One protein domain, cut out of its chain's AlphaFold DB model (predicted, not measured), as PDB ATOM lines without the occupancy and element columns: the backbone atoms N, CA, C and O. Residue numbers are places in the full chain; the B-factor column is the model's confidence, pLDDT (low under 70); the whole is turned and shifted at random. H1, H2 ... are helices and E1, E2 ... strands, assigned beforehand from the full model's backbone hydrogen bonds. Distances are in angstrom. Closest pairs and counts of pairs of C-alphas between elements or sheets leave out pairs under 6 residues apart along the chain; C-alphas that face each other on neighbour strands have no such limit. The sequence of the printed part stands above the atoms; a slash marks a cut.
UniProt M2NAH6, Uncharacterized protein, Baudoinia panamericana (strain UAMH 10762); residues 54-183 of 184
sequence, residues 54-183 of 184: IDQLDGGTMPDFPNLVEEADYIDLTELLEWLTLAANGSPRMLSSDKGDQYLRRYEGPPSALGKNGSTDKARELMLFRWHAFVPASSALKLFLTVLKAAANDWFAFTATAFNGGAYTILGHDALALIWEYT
ATOM      1  N   ILE A  54     142.366 135.065 180.954       91.69
ATOM      2  CA  ILE A  54     143.403 134.036 180.908       91.69
ATOM      3  C   ILE A  54     142.878 132.925 180.014       91.69
ATOM      4  O   ILE A  54     141.884 132.286 180.355       91.69
ATOM      5  N   ASP A  55     143.552 132.716 178.891       88.25
ATOM      6  CA  ASP A  55     143.217 131.688 177.917       88.25
ATOM      7  C   ASP A  55     144.380 130.698 177.810       88.25
ATOM      8  O   ASP A  55     145.548 131.096 177.799       88.25
ATOM      9  N   GLN A  56     144.066 129.409 177.720       85.44
ATOM     10  CA  GLN A  56     145.043 128.369 177.412       85.44
ATOM     11  C   GLN A  56     144.949 128.042 175.922       85.44
ATOM     12  O   GLN A  56     143.860 127.790 175.402       85.44
ATOM     13  N   LEU A  57     146.081 128.080 175.224       78.25
ATOM     14  CA  LEU A  57     146.173 127.684 173.825       78.25
ATOM     15  C   LEU A  57     146.723 126.259 173.751       78.25
ATOM     16  O   LEU A  57     147.913 126.019 173.985       78.25
ATOM     17  N   ASP A  58     145.833 125.322 173.431       69.44
ATOM     18  CA  ASP A  58     146.130 123.894 173.443       69.44
ATOM     19  C   ASP A  58     146.830 123.442 172.161       69.44
ATOM     20  O   ASP A  58     146.293 123.505 171.050       69.44
ATOM     21  N   GLY A  59     148.040 122.915 172.339       61.50
ATOM     22  CA  GLY A  59     148.802 122.251 171.291       61.50
ATOM     23  C   GLY A  59     149.201 123.164 170.138       61.50
ATOM     24  O   GLY A  59     149.097 122.759 168.981       61.50
ATOM     25  N   GLY A  60     149.659 124.372 170.470       62.12
ATOM     26  CA  GLY A  60     150.270 125.279 169.510       62.12
ATOM     27  C   GLY A  60     151.596 124.729 168.996       62.12
ATOM     28  O   GLY A  60     152.469 124.374 169.796       62.12
ATOM     29  N   THR A  61     151.765 124.673 167.674       65.75
ATOM     30  CA  THR A  61     153.079 124.463 167.057       65.75
ATOM     31  C   THR A  61     153.949 125.664 167.402       65.75
ATOM     32  O   THR A  61     153.644 126.796 167.012       65.75
ATOM     33  N   MET A  62     154.992 125.423 168.190       70.06
ATOM     34  CA  MET A  62     155.894 126.462 168.670       70.06
ATOM     35  C   MET A  62     157.179 126.463 167.828       70.06
ATOM     36  O   MET A  62     157.731 125.387 167.590       70.06
ATOM     37  N   PRO A  63     157.677 127.636 167.398       70.31
ATOM     38  CA  PRO A  63     159.005 127.750 166.800       70.31
ATOM     39  C   PRO A  63     160.099 127.282 167.780       70.31
ATOM     40  O   PRO A  63     159.972 127.495 168.988       70.31
ATOM     41  N   ASP A  64     161.187 126.680 167.280       68.50
ATOM     42  CA  ASP A  64     162.353 126.305 168.100       68.50
ATOM     43  C   ASP A  64     163.177 127.543 168.503       68.50
ATOM     44  O   ASP A  64     164.221 127.889 167.949       68.50
ATOM     45  N   PHE A  65     162.630 128.269 169.468       65.12
ATOM     46  CA  PHE A  65     163.232 129.423 170.115       65.12
ATOM     47  C   PHE A  65     164.052 128.962 171.338       65.12
ATOM     48  O   PHE A  65     163.572 128.084 172.063       65.12
ATOM     49  N   PRO A  66     165.253 129.515 171.620       56.38
ATOM     50  CA  PRO A  66     165.856 130.753 171.096       56.38
ATOM     51  C   PRO A  66     166.845 130.589 169.930       56.38
ATOM     52  O   PRO A  66     167.306 131.604 169.412       56.38
ATOM     53  N   ASN A  67     167.169 129.361 169.506       62.22
ATOM     54  CA  ASN A  67     168.183 129.102 168.469       62.22
ATOM     55  C   ASN A  67     167.907 129.870 167.167       62.22
ATOM     56  O   ASN A  67     168.838 130.253 166.465       62.22
ATOM     57  N   LEU A  68     166.629 130.142 166.881       62.09
ATOM     58  CA  LEU A  68     166.220 130.948 165.739       62.09
ATOM     59  C   LEU A  68     166.892 132.325 165.701       62.09
ATOM     60  O   LEU A  68     167.314 132.752 164.638       62.09
ATOM     61  N   VAL A  69     166.974 133.052 166.818       65.31
ATOM     62  CA  VAL A  69     167.289 134.492 166.750       65.31
ATOM     63  C   VAL A  69     168.742 134.763 166.389       65.31
ATOM     64  O   VAL A  69     169.038 135.776 165.761       65.31
ATOM     65  N   GLU A  70     169.650 133.870 166.768       65.75
ATOM     66  CA  GLU A  70     171.075 134.041 166.484       65.75
ATOM     67  C   GLU A  70     171.393 133.890 164.986       65.75
ATOM     68  O   GLU A  70     172.350 134.496 164.502       65.75
ATOM     69  N   GLU A  71     170.576 133.131 164.247       65.56
ATOM     70  CA  GLU A  71     170.761 132.849 162.816       65.56
ATOM     71  C   GLU A  71     169.690 133.481 161.906       65.56
ATOM     72  O   GLU A  71     169.811 133.376 160.684       65.56
ATOM     73  N   ALA A  72     168.658 134.113 162.477       68.94
ATOM     74  CA  ALA A  72     167.489 134.601 161.748       68.94
ATOM     75  C   ALA A  72     167.808 135.776 160.819       68.94
ATOM     76  O   ALA A  72     168.429 136.768 161.216       68.94
ATOM     77  N   ASP A  73     167.292 135.702 159.596       77.81
ATOM     78  CA  ASP A  73     167.229 136.849 158.702       77.81
ATOM     79  C   ASP A  73     165.954 137.692 158.933       77.81
ATOM     80  O   ASP A  73     165.147 137.454 159.834       77.81
ATOM     81  N   TYR A  74     165.770 138.747 158.135       79.62
ATOM     82  CA  TYR A  74     164.597 139.619 158.260       79.62
ATOM     83  C   TYR A  74     163.270 138.898 157.960       79.62
ATOM     84  O   TYR A  74     162.232 139.272 158.509       79.62
ATOM     85  N   ILE A  75     163.293 137.890 157.084       80.69
ATOM     86  CA  ILE A  75     162.113 137.108 156.710       80.69
ATOM     87  C   ILE A  75     161.720 136.233 157.901       80.69
ATOM     88  O   ILE A  75     160.583 136.333 158.360       80.69
ATOM     89  N   ASP A  76     162.683 135.526 158.493       78.19
ATOM     90  CA  ASP A  76     162.470 134.694 159.681       78.19
ATOM     91  C   ASP A  76     161.886 135.508 160.853       78.19
ATOM     92  O   ASP A  76     160.937 135.089 161.522       78.19
ATOM     93  N   LEU A  77     162.415 136.715 161.091       81.50
ATOM     94  CA  LEU A  77     161.912 137.620 162.134       81.50
ATOM     95  C   LEU A  77     160.495 138.136 161.841       81.50
ATOM     96  O   LEU A  77     159.726 138.386 162.772       81.50
ATOM     97  N   THR A  78     160.146 138.307 160.566       83.50
ATOM     98  CA  THR A  78     158.802 138.729 160.146       83.50
ATOM     99  C   THR A  78     157.795 137.600 160.344       83.50
ATOM    100  O   THR A  78     156.707 137.822 160.872       83.50
ATOM    101  N   GLU A  79     158.164 136.374 159.988       81.62
ATOM    102  CA  GLU A  79     157.309 135.198 160.150       81.62
ATOM    103  C   GLU A  79     157.132 134.824 161.634       81.62
ATOM    104  O   GLU A  79     156.041 134.433 162.062       81.62
ATOM    105  N   LEU A  80     158.160 135.040 162.464       83.62
ATOM    106  CA  LEU A  80     158.051 134.947 163.923       83.62
ATOM    107  C   LEU A  80     157.061 135.976 164.489       83.62
ATOM    108  O   LEU A  80     156.246 135.645 165.352       83.62
ATOM    109  N   LEU A  81     157.104 137.218 164.002       86.44
ATOM    110  CA  LEU A  81     156.166 138.266 164.405       86.44
ATOM    111  C   LEU A  81     154.724 137.944 163.987       86.44
ATOM    112  O   LEU A  81     153.789 138.191 164.756       86.44
ATOM    113  N   GLU A  82     154.531 137.365 162.802       86.19
ATOM    114  CA  GLU A  82     153.228 136.869 162.356       86.19
ATOM    115  C   GLU A  82     152.711 135.776 163.298       86.19
ATOM    116  O   GLU A  82     151.588 135.879 163.801       86.19
ATOM    117  N   TRP A  83     153.545 134.778 163.611       85.31
ATOM    118  CA  TRP A  83     153.205 133.719 164.566       85.31
ATOM    119  C   TRP A  83     152.814 134.288 165.938       85.31
ATOM    120  O   TRP A  83     151.757 133.944 166.471       85.31
ATOM    121  N   LEU A  84     153.604 135.220 166.485       87.44
ATOM    122  CA  LEU A  84     153.306 135.889 167.759       87.44
ATOM    123  C   LEU A  84     151.968 136.630 167.721       87.44
ATOM    124  O   LEU A  84     151.209 136.595 168.687       87.44
ATOM    125  N   THR A  85     151.659 137.277 166.599       87.81
ATOM    126  CA  THR A  85     150.402 138.010 166.415       87.81
ATOM    127  C   THR A  85     149.204 137.060 166.360       87.81
ATOM    128  O   THR A  85     148.161 137.337 166.958       87.81
ATOM    129  N   LEU A  86     149.344 135.909 165.696       86.56
ATOM    130  CA  LEU A  86     148.323 134.859 165.696       86.56
ATOM    131  C   LEU A  86     148.112 134.282 167.103       86.56
ATOM    132  O   LEU A  86     146.960 134.075 167.497       86.56
ATOM    133  N   ALA A  87     149.192 134.102 167.869       84.88
ATOM    134  CA  ALA A  87     149.151 133.603 169.243       84.88
ATOM    135  C   ALA A  87     148.458 134.589 170.181       84.88
ATOM    136  O   ALA A  87     147.529 134.219 170.898       84.88
ATOM    137  N   ALA A  88     148.853 135.862 170.123       86.75
ATOM    138  CA  ALA A  88     148.283 136.932 170.935       86.75
ATOM    139  C   ALA A  88     146.778 137.135 170.677       86.75
ATOM    140  O   ALA A  88     146.034 137.516 171.582       86.75
ATOM    141  N   ASN A  89     146.320 136.837 169.458       86.69
ATOM    142  CA  ASN A  89     144.913 136.922 169.076       86.69
ATOM    143  C   ASN A  89     144.113 135.637 169.345       86.69
ATOM    144  O   ASN A  89     142.921 135.604 169.037       86.69
ATOM    145  N   GLY A  90     144.730 134.589 169.902       83.25
ATOM    146  CA  GLY A  90     144.063 133.306 170.138       83.25
ATOM    147  C   GLY A  90     143.537 132.677 168.846       83.25
ATOM    148  O   GLY A  90     142.436 132.127 168.821       83.25
ATOM    149  N   SER A  91     144.278 132.830 167.744       83.69
ATOM    150  CA  SER A  91     143.841 132.367 166.430       83.69
ATOM    151  C   SER A  91     143.595 130.852 166.436       83.69
ATOM    152  O   SER A  91     144.502 130.093 166.793       83.69
ATOM    153  N   PRO A  92     142.436 130.371 165.939       78.50
ATOM    154  CA  PRO A  92     142.179 128.940 165.797       78.50
ATOM    155  C   PRO A  92     143.220 128.230 164.930       78.50
ATOM    156  O   PRO A  92     143.417 127.034 165.084       78.50
ATOM    157  N   ARG A  93     143.914 128.965 164.047       76.75
ATOM    158  CA  ARG A  93     144.939 128.426 163.138       76.75
ATOM    159  C   ARG A  93     146.167 127.878 163.848       76.75
ATOM    160  O   ARG A  93     146.933 127.150 163.232       76.75
ATOM    161  N   MET A  94     146.353 128.225 165.116       74.31
ATOM    162  CA  MET A  94     147.431 127.678 165.927       74.31
ATOM    163  C   MET A  94     147.069 126.365 166.608       74.31
ATOM    164  O   MET A  94     147.959 125.677 167.090       74.31
ATOM    165  N   LEU A  95     145.785 126.013 166.675       73.44
ATOM    166  CA  LEU A  95     145.355 124.803 167.353       73.44
ATOM    167  C   LEU A  95     145.667 123.587 166.482       73.44
ATOM    168  O   LEU A  95     145.229 123.506 165.333       73.44
ATOM    169  N   SER A  96     146.315 122.583 167.071       66.75
ATOM    170  CA  SER A  96     146.476 121.258 166.447       66.75
ATOM    171  C   SER A  96     145.140 120.626 166.017       66.75
ATOM    172  O   SER A  96     145.088 119.801 165.106       66.75
ATOM    173  N   SER A  97     144.043 121.032 166.663       66.19
ATOM    174  CA  SER A  97     142.681 120.573 166.402       66.19
ATOM    175  C   SER A  97     141.921 121.396 165.354       66.19
ATOM    176  O   SER A  97     140.747 121.103 165.111       66.19
ATOM    177  N   ASP A  98     142.547 122.398 164.717       71.38
ATOM    178  CA  ASP A  98     141.900 123.173 163.656       71.38
ATOM    179  C   ASP A  98     141.452 122.245 162.520       71.38
ATOM    180  O   ASP A  98     142.244 121.489 161.949       71.38
ATOM    181  N   LYS A  99     140.171 122.328 162.153       67.50
ATOM    182  CA  LYS A  99     139.542 121.565 161.060       67.50
ATOM    183  C   LYS A  99     139.178 122.433 159.858       67.50
ATOM    184  O   LYS A  99     138.464 121.968 158.975       67.50
ATOM    185  N   GLY A 100     139.635 123.684 159.799       68.88
ATOM    186  CA  GLY A 100     139.371 124.548 158.651       68.88
ATOM    187  C   GLY A 100     139.867 123.952 157.326       68.88
ATOM    188  O   GLY A 100     140.809 123.163 157.305       68.88
ATOM    189  N   ASP A 101     139.238 124.343 156.223       74.62
ATOM    190  CA  ASP A 101     139.517 123.824 154.879       74.62
ATOM    191  C   ASP A 101     140.988 124.028 154.467       74.62
ATOM    192  O   ASP A 101     141.490 125.153 154.494       74.62
ATOM    193  N   GLN A 102     141.664 122.944 154.077       70.38
ATOM    194  CA  GLN A 102     143.064 122.941 153.641       70.38
ATOM    195  C   GLN A 102     143.326 123.867 152.446       70.38
ATOM    196  O   GLN A 102     144.398 124.448 152.355       70.38
ATOM    197  N   TYR A 103     142.345 124.066 151.562       71.12
ATOM    198  CA  TYR A 103     142.488 124.940 150.394       71.12
ATOM    199  C   TYR A 103     142.343 126.428 150.747       71.12
ATOM    200  O   TYR A 103     142.682 127.296 149.944       71.12
ATOM    201  N   LEU A 104     141.834 126.731 151.947       73.38
ATOM    202  CA  LEU A 104     141.701 128.089 152.480       73.38
ATOM    203  C   LEU A 104     142.770 128.418 153.529       73.38
ATOM    204  O   LEU A 104     142.898 129.579 153.930       73.38
ATOM    205  N   ARG A 105     143.538 127.425 153.989       68.56
ATOM    206  CA  ARG A 105     144.680 127.634 154.879       68.56
ATOM    207  C   ARG A 105     145.847 128.168 154.065       68.56
ATOM    208  O   ARG A 105     146.374 127.487 153.200       68.56
ATOM    209  N   ARG A 106     146.229 129.411 154.342       71.12
ATOM    210  CA  ARG A 106     147.472 130.005 153.826       71.12
ATOM    211  C   ARG A 106     148.593 130.008 154.858       71.12
ATOM    212  O   ARG A 106     149.745 130.168 154.490       71.12
ATOM    213  N   TYR A 107     148.232 129.854 156.129       72.38
ATOM    214  CA  TYR A 107     149.175 129.758 157.227       72.38
ATOM    215  C   TYR A 107     149.437 128.282 157.521       72.38
ATOM    216  O   TYR A 107     148.509 127.565 157.902       72.38
ATOM    217  N   GLU A 108     150.673 127.836 157.315       65.94
ATOM    218  CA  GLU A 108     151.096 126.440 157.505       65.94
ATOM    219  C   GLU A 108     151.861 126.226 158.821       65.94
ATOM    220  O   GLU A 108     152.414 125.157 159.059       65.94
ATOM    221  N   GLY A 109     151.842 127.222 159.711       64.69
ATOM    222  CA  GLY A 109     152.647 127.228 160.927       64.69
ATOM    223  C   GLY A 109     153.906 128.074 160.759       64.69
ATOM    224  O   GLY A 109     154.113 128.685 159.709       64.69
ATOM    225  N   PRO A 110     154.735 128.165 161.808       62.03
ATOM    226  CA  PRO A 110     155.970 128.909 161.711       62.03
ATOM    227  C   PRO A 110     156.920 128.218 160.692       62.03
ATOM    228  O   PRO A 110     156.962 126.986 160.626       62.03
ATOM    229  N   PRO A 111     157.651 128.979 159.865       54.97
ATOM    230  CA  PRO A 111     158.342 128.480 158.671       54.97
ATOM    231  C   PRO A 111     159.456 127.488 158.990       54.97
ATOM    232  O   PRO A 111     160.193 127.652 159.956       54.97
ATOM    233  N   SER A 112     159.660 126.494 158.121       49.16
ATOM    234  CA  SER A 112     160.669 125.431 158.278       49.16
ATOM    235  C   SER A 112     162.141 125.889 158.357       49.16
ATOM    236  O   SER A 112     163.009 125.052 158.603       49.16
ATOM    237  N   ALA A 113     162.458 127.181 158.207       46.69
ATOM    238  CA  ALA A 113     163.782 127.727 158.544       46.69
ATOM    239  C   ALA A 113     164.103 127.601 160.051       46.69
ATOM    240  O   ALA A 113     165.260 127.427 160.431       46.69
ATOM    241  N   LEU A 114     163.062 127.503 160.884       50.00
ATOM    242  CA  LEU A 114     163.085 127.124 162.304       50.00
ATOM    243  C   LEU A 114     163.405 125.651 162.587       50.00
ATOM    244  O   LEU A 114     163.344 125.199 163.728       50.00
ATOM    245  N   GLY A 115     163.700 124.880 161.543       44.22
ATOM    246  CA  GLY A 115     163.889 123.443 161.608       44.22
ATOM    247  C   GLY A 115     164.892 122.963 160.571       44.22
ATOM    248  O   GLY A 115     164.605 122.011 159.848       44.22
ATOM    249  N   LYS A 116     166.103 123.541 160.521       43.03
ATOM    250  CA  LYS A 116     167.205 122.949 159.729       43.03
ATOM    251  C   LYS A 116     167.534 121.504 160.135       43.03
ATOM    252  O   LYS A 116     168.174 120.807 159.360       43.03
ATOM    253  N   ASN A 117     167.031 121.023 161.277       39.56
ATOM    254  CA  ASN A 117     167.115 119.627 161.702       39.56
ATOM    255  C   ASN A 117     165.773 119.081 162.232       39.56
ATOM    256  O   ASN A 117     165.704 118.678 163.387       39.56
ATOM    257  N   GLY A 118     164.708 119.064 161.418       42.47
ATOM    258  CA  GLY A 118     163.597 118.089 161.520       42.47
ATOM    259  C   GLY A 118     162.987 117.778 162.905       42.47
ATOM    260  O   GLY A 118     162.475 116.681 163.112       42.47
ATOM    261  N   SER A 119     163.055 118.685 163.873       42.31
ATOM    262  CA  SER A 119     162.573 118.511 165.244       42.31
ATOM    263  C   SER A 119     162.506 119.916 165.861       42.31
ATOM    264  O   SER A 119     163.436 120.683 165.688       42.31
ATOM    265  N   THR A 120     161.437 120.375 166.506       46.16
ATOM    266  CA  THR A 120     160.441 119.647 167.284       46.16
ATOM    267  C   THR A 120     159.034 120.215 167.082       46.16
ATOM    268  O   THR A 120     158.673 121.255 167.615       46.16
ATOM    269  N   ASP A 121     158.201 119.434 166.401       51.31
ATOM    270  CA  ASP A 121     156.745 119.582 166.283       51.31
ATOM    271  C   ASP A 121     156.045 119.221 167.616       51.31
ATOM    272  O   ASP A 121     155.113 118.419 167.694       51.31
ATOM    273  N   LYS A 122     156.602 119.697 168.735       56.31
ATOM    274  CA  LYS A 122     156.095 119.398 170.071       56.31
ATOM    275  C   LYS A 122     155.092 120.475 170.426       56.31
ATOM    276  O   LYS A 122     155.475 121.554 170.864       56.31
ATOM    277  N   ALA A 123     153.822 120.134 170.246       63.91
ATOM    278  CA  ALA A 123     152.690 120.814 170.854       63.91
ATOM    279  C   ALA A 123     153.040 121.224 172.295       63.91
ATOM    280  O   ALA A 123     153.301 120.365 173.143       63.91
ATOM    281  N   ARG A 124     153.089 122.532 172.551       73.06
ATOM    282  CA  ARG A 124     153.232 123.080 173.903       73.06
ATOM    283  C   ARG A 124     151.956 123.812 174.284       73.06
ATOM    284  O   ARG A 124     151.259 124.360 173.432       73.06
ATOM    285  N   GLU A 125     151.660 123.792 175.574       79.44
ATOM    286  CA  GLU A 125     150.573 124.571 176.151       79.44
ATOM    287  C   GLU A 125     151.074 125.997 176.365       79.44
ATOM    288  O   GLU A 125     152.079 126.213 177.048       79.44
ATOM    289  N   LEU A 126     150.404 126.969 175.746       83.50
ATOM    290  CA  LEU A 126     150.714 128.385 175.932       83.50
ATOM    291  C   LEU A 126     149.636 129.030 176.795       83.50
ATOM    292  O   LEU A 126     148.447 128.773 176.613       83.50
ATOM    293  N   MET A 127     150.054 129.907 177.702       88.38
ATOM    294  CA  MET A 127     149.146 130.709 178.518       88.38
ATOM    295  C   MET A 127     149.106 132.133 177.974       88.38
ATOM    296  O   MET A 127     150.124 132.824 177.936       88.38
ATOM    297  N   LEU A 128     147.922 132.575 177.569       90.44
ATOM    298  CA  LEU A 128     147.670 133.908 177.050       90.44
ATOM    299  C   LEU A 128     146.966 134.747 178.117       90.44
ATOM    300  O   LEU A 128     145.861 134.433 178.555       90.44
ATOM    301  N   PHE A 129     147.597 135.852 178.506       91.88
ATOM    302  CA  PHE A 129     147.032 136.818 179.442       91.88
ATOM    303  C   PHE A 129     146.670 138.102 178.696       91.88
ATOM    304  O   PHE A 129     147.533 138.721 178.075       91.88
ATOM    305  N   ARG A 130     145.404 138.526 178.764       91.31
ATOM    306  CA  ARG A 130     144.906 139.714 178.054       91.31
ATOM    307  C   ARG A 130     144.249 140.709 178.995       91.31
ATOM    308  O   ARG A 130     143.349 140.365 179.757       91.31
ATOM    309  N   TRP A 131     144.643 141.973 178.862       91.06
ATOM    310  CA  TRP A 131     144.000 143.112 179.512       91.06
ATOM    311  C   TRP A 131     143.549 144.119 178.457       91.06
ATOM    312  O   TRP A 131     144.367 144.629 177.700       91.06
ATOM    313  N   HIS A 132     142.258 144.449 178.453       90.38
ATOM    314  CA  HIS A 132     141.689 145.509 177.619       90.38
ATOM    315  C   HIS A 132     141.186 146.635 178.521       90.38
ATOM    316  O   HIS A 132     140.049 146.609 178.986       90.38
ATOM    317  N   ALA A 133     142.057 147.596 178.830       88.88
ATOM    318  CA  ALA A 133     141.762 148.632 179.817       88.88
ATOM    319  C   ALA A 133     142.474 149.958 179.534       88.88
ATOM    320  O   ALA A 133     143.448 150.033 178.786       88.88
ATOM    321  N   PHE A 134     142.032 151.004 180.233       89.06
ATOM    322  CA  PHE A 134     142.791 152.242 180.381       89.06
ATOM    323  C   PHE A 134     143.930 152.036 181.392       89.06
ATOM    324  O   PHE A 134     143.772 152.271 182.592       89.06
ATOM    325  N   VAL A 135     145.073 151.540 180.909       87.25
ATOM    326  CA  VAL A 135     146.229 151.198 181.751       87.25
ATOM    327  C   VAL A 135     147.266 152.327 181.734       87.25
ATOM    328  O   VAL A 135     147.769 152.692 180.673       87.25
ATOM    329  N   PRO A 136     147.664 152.871 182.895       88.25
ATOM    330  CA  PRO A 136     148.763 153.828 182.975       88.25
ATOM    331  C   PRO A 136     150.093 153.179 182.605       88.25
ATOM    332  O   PRO A 136     150.370 152.057 183.033       88.25
ATOM    333  N   ALA A 137     150.986 153.939 181.969       88.19
ATOM    334  CA  ALA A 137     152.330 153.472 181.619       88.19
ATOM    335  C   ALA A 137     153.090 152.862 182.816       88.19
ATOM    336  O   ALA A 137     153.730 151.825 182.689       88.19
ATOM    337  N   SER A 138     152.951 153.442 184.015       89.88
ATOM    338  CA  SER A 138     153.587 152.903 185.229       89.88
ATOM    339  C   SER A 138     153.067 151.520 185.646       89.88
ATOM    340  O   SER A 138     153.808 150.746 186.246       89.88
ATOM    341  N   SER A 139     151.803 151.209 185.350       88.88
ATOM    342  CA  SER A 139     151.204 149.905 185.641       88.88
ATOM    343  C   SER A 139     151.609 148.881 184.584       88.88
ATOM    344  O   SER A 139     151.988 147.772 184.947       88.88
ATOM    345  N   ALA A 140     151.619 149.275 183.305       89.88
ATOM    346  CA  ALA A 140     152.114 148.439 182.212       89.88
ATOM    347  C   ALA A 140     153.591 148.054 182.416       89.88
ATOM    348  O   ALA A 140     153.936 146.881 182.324       89.88
ATOM    349  N   LEU A 141     154.442 149.008 182.811       92.06
ATOM    350  CA  LEU A 141     155.847 148.742 183.136       92.06
ATOM    351  C   LEU A 141     155.999 147.760 184.304       92.06
ATOM    352  O   LEU A 141     156.818 146.851 184.246       92.06
ATOM    353  N   LYS A 142     155.212 147.922 185.375       92.62
ATOM    354  CA  LYS A 142     155.232 146.978 186.503       92.62
ATOM    355  C   LYS A 142     154.819 145.575 186.074       92.62
ATOM    356  O   LYS A 142     155.432 144.615 186.532       92.62
ATOM    357  N   LEU A 143     153.802 145.462 185.220       92.06
ATOM    358  CA  LEU A 143     153.374 144.183 184.666       92.06
ATOM    359  C   LEU A 143     154.502 143.553 183.842       92.06
ATOM    360  O   LEU A 143     154.872 142.419 184.117       92.06
ATOM    361  N   PHE A 144     155.113 144.312 182.931       92.19
ATOM    362  CA  PHE A 144     156.262 143.863 182.145       92.19
ATOM    363  C   PHE A 144     157.416 143.364 183.029       92.19
ATOM    364  O   PHE A 144     157.883 142.245 182.856       92.19
ATOM    365  N   LEU A 145     157.825 144.139 184.040       93.62
ATOM    366  CA  LEU A 145     158.882 143.728 184.975       93.62
ATOM    367  C   LEU A 145     158.500 142.484 185.792       93.62
ATOM    368  O   LEU A 145     159.365 141.686 186.145       93.62
ATOM    369  N   THR A 146     157.214 142.319 186.104       94.06
ATOM    370  CA  THR A 146     156.709 141.129 186.803       94.06
ATOM    371  C   THR A 146     156.802 139.901 185.905       94.06
ATOM    372  O   THR A 146     157.271 138.868 186.371       94.06
ATOM    373  N   VAL A 147     156.423 140.023 184.629       92.31
ATOM    374  CA  VAL A 147     156.554 138.954 183.628       92.31
ATOM    375  C   VAL A 147     158.021 138.606 183.410       92.31
ATOM    376  O   VAL A 147     158.376 137.441 183.522       92.31
ATOM    377  N   LEU A 148     158.886 139.604 183.215       90.94
ATOM    378  CA  LEU A 148     160.329 139.410 183.055       90.94
ATOM    379  C   LEU A 148     160.929 138.630 184.235       90.94
ATOM    380  O   LEU A 148     161.696 137.692 184.050       90.94
ATOM    381  N   LYS A 149     160.542 138.985 185.465       91.44
ATOM    382  CA  LYS A 149     160.990 138.282 186.670       91.44
ATOM    383  C   LYS A 149     160.415 136.865 186.781       91.44
ATOM    384  O   LYS A 149     161.100 135.988 187.296       91.44
ATOM    385  N   ALA A 150     159.160 136.666 186.382       91.12
ATOM    386  CA  ALA A 150     158.477 135.377 186.470       91.12
ATOM    387  C   ALA A 150     158.970 134.381 185.416       91.12
ATOM    388  O   ALA A 150     159.089 133.201 185.725       91.12
ATOM    389  N   ALA A 151     159.277 134.866 184.211       88.25
ATOM    390  CA  ALA A 151     159.843 134.070 183.132       88.25
ATOM    391  C   ALA A 151     161.256 133.586 183.489       88.25
ATOM    392  O   ALA A 151     161.584 132.437 183.234       88.25
ATOM    393  N   ALA A 152     162.065 134.405 184.173       85.12
ATOM    394  CA  ALA A 152     163.439 134.062 184.547       85.12
ATOM    395  C   ALA A 152     164.272 133.611 183.330       85.12
ATOM    396  O   ALA A 152     164.700 134.464 182.559       85.12
ATOM    397  N   ASN A 153     164.480 132.301 183.162       82.25
ATOM    398  CA  ASN A 153     165.197 131.719 182.022       82.25
ATOM    399  C   ASN A 153     164.255 131.173 180.934       82.25
ATOM    400  O   ASN A 153     164.727 130.735 179.891       82.25
ATOM    401  N   ASP A 154     162.943 131.164 181.177       85.75
ATOM    402  CA  ASP A 154     161.935 130.836 180.177       85.75
ATOM    403  C   ASP A 154     161.643 132.045 179.282       85.75
ATOM    404  O   ASP A 154     161.946 133.201 179.599       85.75
ATOM    405  N   TRP A 155     161.040 131.771 178.130       86.56
ATOM    406  CA  TRP A 155     160.656 132.805 177.181       86.56
ATOM    407  C   TRP A 155     159.306 133.431 177.541       86.56
ATOM    408  O   TRP A 155     158.440 132.803 178.151       86.56
ATOM    409  N   PHE A 156     159.094 134.669 177.101       91.06
ATOM    410  CA  PHE A 156     157.791 135.321 177.153       91.06
ATOM    411  C   PHE A 156     157.592 136.252 175.959       91.06
ATOM    412  O   PHE A 156     158.541 136.852 175.454       91.06
ATOM    413  N   ALA A 157     156.335 136.424 175.558       91.69
ATOM    414  CA  ALA A 157     155.924 137.471 174.638       91.69
ATOM    415  C   ALA A 157     155.064 138.502 175.379       91.69
ATOM    416  O   ALA A 157     154.170 138.146 176.149       91.69
ATOM    417  N   PHE A 158     155.335 139.784 175.154       93.19
ATOM    418  CA  PHE A 158     154.586 140.895 175.721       93.19
ATOM    419  C   PHE A 158     154.196 141.864 174.609       93.19
ATOM    420  O   PHE A 158     155.049 142.543 174.037       93.19
ATOM    421  N   THR A 159     152.899 141.951 174.335       92.62
ATOM    422  CA  THR A 159     152.343 142.880 173.351       92.62
ATOM    423  C   THR A 159     151.494 143.922 174.058       92.62
ATOM    424  O   THR A 159     150.682 143.587 174.923       92.62
ATOM    425  N   ALA A 160     151.648 145.189 173.677       91.94
ATOM    426  CA  ALA A 160     150.753 146.247 174.122       91.94
ATOM    427  C   ALA A 160     150.366 147.164 172.967       91.94
ATOM    428  O   ALA A 160     151.188 147.510 172.121       91.94
ATOM    429  N   THR A 161     149.105 147.582 172.980       92.19
ATOM    430  CA  THR A 161     148.489 148.461 171.987       92.19
ATOM    431  C   THR A 161     147.916 149.690 172.691       92.19
ATOM    432  O   THR A 161     147.279 149.595 173.743       92.19
ATOM    433  N   ALA A 162     148.177 150.871 172.142       91.00
ATOM    434  CA  ALA A 162     147.689 152.147 172.647       91.00
ATOM    435  C   ALA A 162     146.448 152.616 171.867       91.00
ATOM    436  O   ALA A 162     146.178 152.172 170.754       91.00
ATOM    437  N   PHE A 163     145.697 153.568 172.432       89.44
ATOM    438  CA  PHE A 163     144.471 154.103 171.815       89.44
ATOM    439  C   PHE A 163     144.688 154.774 170.455       89.44
ATOM    440  O   PHE A 163     143.753 154.872 169.668       89.44
ATOM    441  N   ASN A 164     145.902 155.255 170.184       88.25
ATOM    442  CA  ASN A 164     146.273 155.858 168.905       88.25
ATOM    443  C   ASN A 164     146.714 154.820 167.858       88.25
ATOM    444  O   ASN A 164     147.217 155.213 166.813       88.25
ATOM    445  N   GLY A 165     146.583 153.523 168.145       85.94
ATOM    446  CA  GLY A 165     147.014 152.447 167.255       85.94
ATOM    447  C   GLY A 165     148.498 152.090 167.362       85.94
ATOM    448  O   GLY A 165     148.897 151.067 166.815       85.94
ATOM    449  N   GLY A 166     149.303 152.864 168.100       90.25
ATOM    450  CA  GLY A 166     150.698 152.511 168.358       90.25
ATOM    451  C   GLY A 166     150.789 151.194 169.122       90.25
ATOM    452  O   GLY A 166     150.086 151.006 170.118       90.25
ATOM    453  N   ALA A 167     151.642 150.281 168.667       90.25
ATOM    454  CA  ALA A 167     151.776 148.966 169.276       90.25
ATOM    455  C   ALA A 167     153.235 148.527 169.353       90.25
ATOM    456  O   ALA A 167     154.045 148.871 168.497       90.25
ATOM    457  N   TYR A 168     153.561 147.730 170.362       91.62
ATOM    458  CA  TYR A 168     154.855 147.069 170.451       91.62
ATOM    459  C   TYR A 168     154.679 145.612 170.844       91.62
ATOM    460  O   TYR A 168     153.790 145.272 171.625       91.62
ATOM    461  N   THR A 169     155.541 144.761 170.299       93.19
ATOM    462  CA  THR A 169     155.667 143.355 170.684       93.19
ATOM    463  C   THR A 169     157.102 143.107 171.109       93.19
ATOM    464  O   THR A 169     158.033 143.434 170.378       93.19
ATOM    465  N   ILE A 170     157.267 142.557 172.306       92.75
ATOM    466  CA  ILE A 170     158.554 142.190 172.884       92.75
ATOM    467  C   ILE A 170     158.563 140.679 173.044       92.75
ATOM    468  O   ILE A 170     157.674 140.132 173.691       92.75
ATOM    469  N   LEU A 171     159.573 140.018 172.494       90.56
ATOM    470  CA  LEU A 171     159.870 138.618 172.769       90.56
ATOM    471  C   LEU A 171     161.173 138.564 173.562       90.56
ATOM    472  O   LEU A 171     162.202 139.027 173.073       90.56
ATOM    473  N   GLY A 172     161.125 138.040 174.784       89.00
ATOM    474  CA  GLY A 172     162.285 137.931 175.668       89.00
ATOM    475  C   GLY A 172     162.606 136.483 176.016       89.00
ATOM    476  O   GLY A 172     161.689 135.691 176.229       89.00
ATOM    477  N   HIS A 173     163.897 136.155 176.091       85.44
ATOM    478  CA  HIS A 173     164.419 134.909 176.657       85.44
ATOM    479  C   HIS A 173     165.884 135.067 177.050       85.44
ATOM    480  O   HIS A 173     166.726 135.411 176.219       85.44
ATOM    481  N   ASP A 174     166.176 134.782 178.318       80.94
ATOM    482  CA  ASP A 174     167.498 134.967 178.916       80.94
ATOM    483  C   ASP A 174     168.046 136.393 178.664       80.94
ATOM    484  O   ASP A 174     167.396 137.379 179.024       80.94
ATOM    485  N   ALA A 175     169.211 136.534 178.023       76.50
ATOM    486  CA  ALA A 175     169.824 137.827 177.707       76.50
ATOM    487  C   ALA A 175     169.316 138.463 176.399       76.50
ATOM    488  O   ALA A 175     169.727 139.575 176.056       76.50
ATOM    489  N   LEU A 176     168.452 137.769 175.654       80.62
ATOM    490  CA  LEU A 176     168.011 138.179 174.331       80.62
ATOM    491  C   LEU A 176     166.602 138.783 174.376       80.62
ATOM    492  O   LEU A 176     165.676 138.221 174.963       80.62
ATOM    493  N   ALA A 177     166.437 139.932 173.718       86.38
ATOM    494  CA  ALA A 177     165.151 140.596 173.554       86.38
ATOM    495  C   ALA A 177     164.986 141.096 172.115       86.38
ATOM    496  O   ALA A 177     165.786 141.898 171.634       86.38
ATOM    497  N   LEU A 178     163.924 140.646 171.449       88.06
ATOM    498  CA  LEU A 178     163.470 141.183 170.170       88.06
ATOM    499  C   LEU A 178     162.308 142.138 170.406       88.06
ATOM    500  O   LEU A 178     161.409 141.852 171.197       88.06
ATOM    501  N   ILE A 179     162.340 143.278 169.722       91.44
ATOM    502  CA  ILE A 179     161.340 144.332 169.861       91.44
ATOM    503  C   ILE A 179     160.885 144.740 168.468       91.44
ATOM    504  O   ILE A 179     161.691 145.172 167.646       91.44
ATOM    505  N   TRP A 180     159.580 144.646 168.238       92.00
ATOM    506  CA  TRP A 180     158.920 145.189 167.060       92.00
ATOM    507  C   TRP A 180     158.044 146.364 167.474       92.00
ATOM    508  O   TRP A 180     157.245 146.249 168.407       92.00
ATOM    509  N   GLU A 181     158.195 147.482 166.771       90.88
ATOM    510  CA  GLU A 181     157.404 148.695 166.957       90.88
ATOM    511  C   GLU A 181     156.522 148.924 165.729       90.88
ATOM    512  O   GLU A 181     156.993 148.903 164.591       90.88
ATOM    513  N   TYR A 182     155.239 149.162 165.975       81.38
ATOM    514  CA  TYR A 182     154.264 149.549 164.972       81.38
ATOM    515  C   TYR A 182     153.897 151.010 165.195       81.38
ATOM    516  O   TYR A 182     153.225 151.362 166.171       81.38
ATOM    517  N   THR A 183     154.338 151.858 164.276       75.62
ATOM    518  CA  THR A 183     153.908 153.248 164.201       75.62
ATOM    519  C   THR A 183     152.631 153.315 163.361       75.62
ATOM    520  O   THR A 183     152.634 152.963 162.182       75.62
TER     521      THR A 183
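Overview. This is residues 54 to 183 of the 184 residues of an uncharacterized protein of Baudoinia panamericana (strain UAMH 10762) (UniProt M2NAH6). A small three-stranded sheet, E3 E4 E5, is the middle layer between two long helices: H2 crosses one face and H4 runs along E3 on the other. A two-stranded ribbon, E1 and E2, lies past the E3 edge, while H3 and the long loop of residues 93 to 111 lie beyond H2, away from the three-stranded sheet. The 130 printed residues include four named helices and five named strands, in the order E1 H1 H2 H3 E2 H4 E3 E4 E5, a mixed class; both sheets are antiparallel. The whole is compact, with a radius of gyration of the C-alphas of 15.3 A and spans of 43 by 32 by 28 A.

Arrangement. E3 (residues 156 to 161), E4 (167 to 173) and E5 (176 to 182) form a meander, each strand the antiparallel neighbour of the one before, with hairpins E3 and E4, and E4 and E5. N 158 and O 170 are 2.8 A apart, and N 169 and O 180 are 2.9 A apart, both within hydrogen-bond range. H2 (74 to 88) and H4 (137 to 151) are on opposite faces, making three layers, helices on both faces of a sheet. H2, at a height over the sheet of 10.1 A, runs across the strands, at 78 degrees to E5 on the local plane; its closest C-alphas to E3 are Leu 84 and Ala 157, 7.5 A. H4, also at 10.1 A, runs along the strands over E3, at 6 degrees on the local plane; the closest C-alphas are Phe 144 and Phe 158, 7.3 A. E1 (54 to 60) and E2 (124 to 130) are antiparallel neighbours at 152 degrees, with N 57 and O 126 at 2.8 A; E2 and E3 are near each other, with 7 pairs of C-alphas within 10 A. H1 (67 to 71) and H3 (112 to 115) are close but not clearly touching, the C-alphas of Leu 68 and Leu 114 being 6.0 A apart. In H2 and H4 every O i to N i+4 pair is within hydrogen-bond range; H1 has 0 of 1, but 1 of 2 O i to N i+3 pairs, and H3 is too short for an O i to N i+4 pair.

Along the chain. E4 is 20.3 A long, E5 20.1 A and E3 16.9 A. H4 is 20.9 A, H2 20.8 A, E2 19.1 A and E1 15.9 A. C-alpha 54 begins E1 at (143.403, 134.036, 180.908), and C-alpha 182 ends E5 at (154.264, 149.549, 164.972).

Size, cuts and confidence. The two C-alphas farthest apart, of Tyr 103 and Ser 138, are 46.0 A from each other. The printed part has no cut, and the link from H2 to H3, 23 residues, is long. The mean pLDDT of the printed part is 78.4; 34 residues are under 70, among them 64 to 72 and 108 to 123.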